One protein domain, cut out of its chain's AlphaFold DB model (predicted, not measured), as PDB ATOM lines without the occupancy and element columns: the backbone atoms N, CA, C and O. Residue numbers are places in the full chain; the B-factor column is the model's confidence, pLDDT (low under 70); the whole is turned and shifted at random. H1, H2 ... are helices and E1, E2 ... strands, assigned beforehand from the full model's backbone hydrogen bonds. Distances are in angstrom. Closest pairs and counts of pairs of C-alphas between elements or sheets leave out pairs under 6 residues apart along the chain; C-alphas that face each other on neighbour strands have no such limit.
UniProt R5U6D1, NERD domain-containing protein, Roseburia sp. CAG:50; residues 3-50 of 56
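What this domain is: This is residues 3 to 50 of the 56 residues of the protein "NERD domain-containing protein" of Roseburia sp. CAG:50 (UniProt R5U6D1). A small three-stranded sheet with E1 in its middle is the main part, with a second, two-stranded hairpin of E4 and E5 near one end of it. Between E2 and E3 the chain loops away from the sheet through the short helix H1 and comes back past E1. The printed part has 48 residues, in the order E1, E2, H1, E3, E4, E5; the sheets, E2 - E1 - E3 and E4 - E5, are antiparallel and the class is mostly strand. It is only just compact, close to loose, with a radius of gyration of the C-alphas of 11.1 A and spans of 30 by 23 by 13 A.

Where its parts are: E1, residues 3 to 6, begins at C-alpha 3 (128.615, 145.381, 146.224). E2 is residues 14 to 18, 13.5 A long, and H1 is residues 20 to 24. E3, residues 32 to 36, is 13.0 A long. E4 is residues 42 to 44, and E5, residues 47 to 49, ends at C-alpha 49 (136.079, 152.696, 150.493).

How they stand to each other: E1 and E2 form a hairpin at 160 degrees, with N 6 and O 14 2.9 A apart, within hydrogen-bond range. E1 and E3 are antiparallel at 163 degrees, with N 35 and O 3 at 2.8 A. E2, H1 and E3 make a split strand-helix-strand unit, two strands running the same way with E1 between them, and its crossover is right-handed. H1 only grazes the sheet with residues 20 to 24; 0 of 1 O i to N i+4 pairs and 1 of 2 O i to N i+3 pairs are within range. The hairpin E4 and E5 stands at 128 degrees, with N 44 and O 47 at 2.9 A. The closest C-alphas of E2 and E5, Ile 17 and Met 48, are 7.7 A apart. H1 is apart from E4 and E5.

The domain as a whole: The two C-alphas farthest apart, Asp 11 and Ser 39, are 32.0 A apart. The printed part has no cut and no long link. Mean pLDDT of the printed part is 95.7, and no printed residue is under 70.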
ATOM      1  N   ALA A   3     129.744 144.653 146.783       97.31
ATOM      2  CA  ALA A   3     128.615 145.381 146.224       97.31
ATOM      3  C   ALA A   3     128.185 144.788 144.889       97.31
ATOM      4  O   ALA A   3     128.997 144.199 144.173       97.31
ATOM      5  N   THR A   4     126.923 144.997 144.542       97.19
ATOM      6  CA  THR A   4     126.425 144.820 143.179       97.19
ATOM      7  C   THR A   4     125.967 146.157 142.643       97.19
ATOM      8  O   THR A   4     125.362 146.939 143.380       97.19
ATOM      9  N   VAL A   5     126.231 146.406 141.366       97.56
ATOM     10  CA  VAL A   5     125.635 147.532 140.647       97.56
ATOM     11  C   VAL A   5     124.992 147.003 139.371       97.56
ATOM     12  O   VAL A   5     125.665 146.342 138.574       97.56
ATOM     13  N   SER A   6     123.695 147.243 139.212       97.56
ATOM     14  CA  SER A   6     122.908 146.872 138.035       97.56
ATOM     15  C   SER A   6     122.777 148.065 137.091       97.56
ATOM     16  O   SER A   6     122.842 149.213 137.524       97.56
ATOM     17  N   GLN A   7     122.625 147.799 135.790       97.50
ATOM     18  CA  GLN A   7     122.371 148.826 134.765       97.50
ATOM     19  C   GLN A   7     123.371 150.002 134.774       97.50
ATOM     20  O   GLN A   7     122.992 151.134 134.489       97.50
ATOM     21  N   ILE A   8     124.656 149.738 135.064       96.75
ATOM     22  CA  ILE A   8     125.695 150.783 135.140       96.75
ATOM     23  C   ILE A   8     125.699 151.635 133.863       96.75
ATOM     24  O   ILE A   8     125.871 151.115 132.755       96.75
ATOM     25  N   GLY A   9     125.555 152.949 134.029       96.69
ATOM     26  CA  GLY A   9     125.532 153.931 132.949       96.69
ATOM     27  C   GLY A   9     124.225 153.978 132.153       96.69
ATOM     28  O   GLY A   9     124.231 154.490 131.033       96.69
ATOM     29  N   ARG A  10     123.124 153.427 132.678       96.94
ATOM     30  CA  ARG A  10     121.802 153.405 132.034       96.94
ATOM     31  C   ARG A  10     120.694 153.789 133.010       96.94
ATOM     32  O   ARG A  10     120.901 153.867 134.219       96.94
ATOM     33  N   ASP A  11     119.500 153.998 132.464       97.25
ATOM     34  CA  ASP A  11     118.301 154.211 133.268       97.25
ATOM     35  C   ASP A  11     118.034 153.001 134.171       97.25
ATOM     36  O   ASP A  11     118.069 151.849 133.728       97.25
ATOM     37  N   GLY A  12     117.755 153.282 135.445       95.62
ATOM     38  CA  GLY A  12     117.560 152.253 136.464       95.62
ATOM     39  C   GLY A  12     118.852 151.732 137.096       95.62
ATOM     40  O   GLY A  12     118.825 150.643 137.662       95.62
ATOM     41  N   GLU A  13     119.967 152.472 137.006       97.69
ATOM     42  CA  GLU A  13     121.185 152.142 137.755       97.69
ATOM     43  C   GLU A  13     120.895 152.065 139.260       97.69
ATOM     44  O   GLU A  13     120.410 153.018 139.875       97.69
ATOM     45  N   GLU A  14     121.236 150.929 139.859       96.44
ATOM     46  CA  GLU A  14     121.031 150.683 141.279       96.44
ATOM     47  C   GLU A  14     122.261 150.009 141.883       96.44
ATOM     48  O   GLU A  14     122.855 149.106 141.290       96.44
ATOM     49  N   LYS A  15     122.650 150.446 143.085       96.12
ATOM     50  CA  LYS A  15     123.785 149.893 143.825       96.12
ATOM     51  C   LYS A  15     123.360 149.407 145.198       96.12
ATOM     52  O   LYS A  15     122.614 150.080 145.903       96.12
ATOM     53  N   HIS A  16     123.943 148.295 145.610       96.31
ATOM     54  CA  HIS A  16     123.722 147.721 146.926       96.31
ATOM     55  C   HIS A  16     125.018 147.167 147.497       96.31
ATOM     56  O   HIS A  16     125.862 146.651 146.765       96.31
ATOM     57  N   ILE A  17     125.163 147.287 148.814       96.62
ATOM     58  CA  ILE A  17     126.325 146.835 149.576       96.62
ATOM     59  C   ILE A  17     125.908 145.658 150.452       96.62
ATOM     60  O   ILE A  17     124.849 145.682 151.070       96.62
ATOM     61  N   TYR A  18     126.776 144.652 150.517       94.88
ATOM     62  CA  TYR A  18     126.532 143.410 151.235       94.88
ATOM     63  C   TYR A  18     127.794 142.926 151.953       94.88
ATOM     64  O   TYR A  18     128.942 143.245 151.601       94.88
ATOM     65  N   THR A  19     127.599 142.049 152.927       94.69
ATOM     66  CA  THR A  19     128.633 141.115 153.362       94.69
ATOM     67  C   THR A  19     128.890 140.054 152.283       94.69
ATOM     68  O   THR A  19     128.056 139.785 151.420       94.69
ATOM     69  N   LEU A  20     130.052 139.393 152.344       93.00
ATOM     70  CA  LEU A  20     130.359 138.290 151.421       93.00
ATOM     71  C   LEU A  20     129.401 137.099 151.605       93.00
ATOM     72  O   LEU A  20     129.162 136.350 150.662       93.00
ATOM     73  N   LYS A  21     128.858 136.924 152.818       95.12
ATOM     74  CA  LYS A  21     127.887 135.871 153.122       95.12
ATOM     75  C   LYS A  21     126.559 136.129 152.413       95.12
ATOM     76  O   LYS A  21     126.057 135.218 151.777       95.12
ATOM     77  N   GLU A  22     126.030 137.347 152.489       95.00
ATOM     78  CA  GLU A  22     124.771 137.722 151.824       95.00
ATOM     79  C   GLU A  22     124.881 137.642 150.300       95.00
ATOM     80  O   GLU A  22     123.957 137.175 149.643       95.00
ATOM     81  N   LEU A  23     126.039 138.010 149.736       93.88
ATOM     82  CA  LEU A  23     126.274 137.921 148.291       93.88
ATOM     83  C   LEU A  23     126.105 136.492 147.746       93.88
ATOM     84  O   LEU A  23     125.700 136.331 146.599       93.88
ATOM     85  N   ARG A  24     126.415 135.456 148.539       93.44
ATOM     86  CA  ARG A  24     126.301 134.052 148.104       93.44
ATOM     87  C   ARG A  24     124.878 133.688 147.682       93.44
ATOM     88  O   ARG A  24     124.721 132.894 146.761       93.44
ATOM     89  N   ASP A  25     123.889 134.237 148.374       93.94
ATOM     90  CA  ASP A  25     122.481 133.890 148.188       93.94
ATOM     91  C   ASP A  25     121.766 134.875 147.241       93.94
ATOM     92  O   ASP A  25     120.580 134.722 146.950       93.94
ATOM     93  N   LEU A  26     122.486 135.887 146.742       93.69
ATOM     94  CA  LEU A  26     121.951 136.911 145.857       93.69
ATOM     95  C   LEU A  26     121.833 136.387 144.420       93.69
ATOM     96  O   LEU A  26     122.789 135.855 143.854       93.69
ATOM     97  N   GLN A  27     120.675 136.603 143.797       92.06
ATOM     98  CA  GLN A  27     120.537 136.405 142.358       92.06
ATOM     99  C   GLN A  27     121.088 137.614 141.606       92.06
ATOM    100  O   GLN A  27     120.719 138.753 141.884       92.06
ATOM    101  N   VAL A  28     121.964 137.349 140.640       93.44
ATOM    102  CA  VAL A  28     122.560 138.359 139.766       93.44
ATOM    103  C   VAL A  28     122.339 137.967 138.312       93.44
ATOM    104  O   VAL A  28     122.267 136.781 137.982       93.44
ATOM    105  N   ASP A  29     122.228 138.966 137.446       94.00
ATOM    106  CA  ASP A  29     122.022 138.787 136.011       94.00
ATOM    107  C   ASP A  29     123.202 139.331 135.187       94.00
ATOM    108  O   ASP A  29     124.212 139.796 135.719       94.00
ATOM    109  N   MET A  30     123.075 139.284 133.858       94.81
ATOM    110  CA  MET A  30     124.109 139.765 132.934       94.81
ATOM    111  C   MET A  30     124.331 141.287 132.980       94.81
ATOM    112  O   MET A  30     125.335 141.763 132.451       94.81
ATOM    113  N   PHE A  31     123.416 142.057 133.578       96.62
ATOM    114  CA  PHE A  31     123.535 143.508 133.738       96.62
ATOM    115  C   PHE A  31     124.081 143.911 135.108       96.62
ATOM    116  O   PHE A  31     124.196 145.106 135.390       96.62
ATOM    117  N   THR A  32     124.439 142.935 135.939       96.94
ATOM    118  CA  THR A  32     124.926 143.153 137.293       96.94
ATOM    119  C   THR A  32     126.440 142.980 137.353       96.94
ATOM    120  O   THR A  32     126.979 141.911 137.078       96.94
ATOM    121  N   THR A  33     127.150 144.030 137.769       97.44
ATOM    122  CA  THR A  33     128.585 143.950 138.068       97.44
ATOM    123  C   THR A  33     128.794 143.769 139.563       97.44
ATOM    124  O   THR A  33     128.269 144.538 140.370       97.44
ATOM    125  N   VAL A  34     129.593 142.768 139.934       96.44
ATOM    126  CA  VAL A  34     129.943 142.482 141.327       96.44
ATOM    127  C   VAL A  34     131.308 143.084 141.656       96.44
ATOM    128  O   VAL A  34     132.309 142.784 141.008       96.44
ATOM    129  N   PHE A  35     131.363 143.893 142.709       97.44
ATOM    130  CA  PHE A  35     132.587 144.466 143.257       97.44
ATOM    131  C   PHE A  35     132.974 143.732 144.539       97.44
ATOM    132  O   PHE A  35     132.214 143.700 145.510       97.44
ATOM    133  N   ILE A  36     134.181 143.166 144.565       97.00
ATOM    134  CA  ILE A  36     134.730 142.490 145.743       97.00
ATOM    135  C   ILE A  36     135.820 143.365 146.354       97.00
ATOM    136  O   ILE A  36     136.887 143.559 145.776       97.00
ATOM    137  N   GLY A  37     135.534 143.909 147.536       95.94
ATOM    138  CA  GLY A  37     136.514 144.634 148.332       95.94
ATOM    139  C   GLY A  37     137.495 143.682 149.009       95.94
ATOM    140  O   GLY A  37     137.173 142.524 149.284       95.94
ATOM    141  N   ASN A  38     138.684 144.181 149.329       95.38
ATOM    142  CA  ASN A  38     139.651 143.428 150.119       95.38
ATOM    143  C   ASN A  38     139.309 143.496 151.623       95.38
ATOM    144  O   ASN A  38     138.277 144.032 152.033       95.38
ATOM    145  N   SER A  39     140.195 142.959 152.462       95.06
ATOM    146  CA  SER A  39     140.016 142.920 153.919       95.06
ATOM    147  C   SER A  39     139.989 144.294 154.599       95.06
ATOM    148  O   SER A  39     139.528 144.391 155.731       95.06
ATOM    149  N   GLN A  40     140.461 145.351 153.934       95.38
ATOM    150  CA  GLN A  40     140.456 146.720 154.457       95.38
ATOM    151  C   GLN A  40     139.282 147.555 153.930       95.38
ATOM    152  O   GLN A  40     139.068 148.675 154.401       95.38
ATOM    153  N   THR A  41     138.526 147.045 152.953       96.56
ATOM    154  CA  THR A  41     137.371 147.750 152.395       96.56
ATOM    155  C   THR A  41     136.240 147.832 153.415       96.56
ATOM    156  O   THR A  41     135.809 146.817 153.965       96.56
ATOM    157  N   ARG A  42     135.715 149.042 153.614       95.06
ATOM    158  CA  ARG A  42     134.633 149.354 154.555       95.06
ATOM    159  C   ARG A  42     133.590 150.264 153.923       95.06
ATOM    160  O   ARG A  42     133.877 150.935 152.931       95.06
ATOM    161  N   GLU A  43     132.397 150.287 154.501       95.75
ATOM    162  CA  GLU A  43     131.352 151.222 154.098       95.75
ATOM    163  C   GLU A  43     131.598 152.601 154.704       95.75
ATOM    164  O   GLU A  43     131.839 152.728 155.903       95.75
ATOM    165  N   ILE A  44     131.531 153.635 153.870       95.75
ATOM    166  CA  ILE A  44     131.501 155.031 154.299       95.75
ATOM    167  C   ILE A  44     130.440 155.733 153.456       95.75
ATOM    168  O   ILE A  44     130.576 155.785 152.235       95.75
ATOM    169  N   ASN A  45     129.397 156.271 154.094       95.31
ATOM    170  CA  ASN A  45     128.301 156.995 153.435       95.31
ATOM    171  C   ASN A  45     127.674 156.224 152.250       95.31
ATOM    172  O   ASN A  45     127.485 156.792 151.174       95.31
ATOM    173  N   GLY A  46     127.406 154.920 152.406       92.94
ATOM    174  CA  GLY A  46     126.832 154.095 151.333       92.94
ATOM    175  C   GLY A  46     127.782 153.825 150.157       92.94
ATOM    176  O   GLY A  46     127.341 153.519 149.043       92.94
ATOM    177  N   CYS A  47     129.093 153.976 150.368       94.44
ATOM    178  CA  CYS A  47     130.132 153.697 149.381       94.44
ATOM    179  C   CYS A  47     131.170 152.715 149.934       94.44
ATOM    180  O   CYS A  47     131.562 152.784 151.098       94.44
ATOM    181  N   MET A  48     131.671 151.830 149.070       96.62
ATOM    182  CA  MET A  48     132.832 150.992 149.375       96.62
ATOM    183  C   MET A  48     134.107 151.828 149.302       96.62
ATOM    184  O   MET A  48     134.475 152.314 148.233       96.62
ATOM    185  N   VAL A  49     134.813 151.963 150.423       96.06
ATOM    186  CA  VAL A  49     136.079 152.696 150.493       96.06
ATOM    187  C   VAL A  49     137.178 151.776 151.005       96.06
ATOM    188  O   VAL A  49     137.073 151.193 152.084       96.06
ATOM    189  N   THR A  50     138.264 151.681 150.240       96.25
ATOM    190  CA  THR A  50     139.495 151.004 150.660       96.25
ATOM    191  C   THR A  50     140.542 152.065 151.000       96.25
ATOM    192  O   THR A  50     140.976 152.793 150.103       96.25
TER     193      THR A  50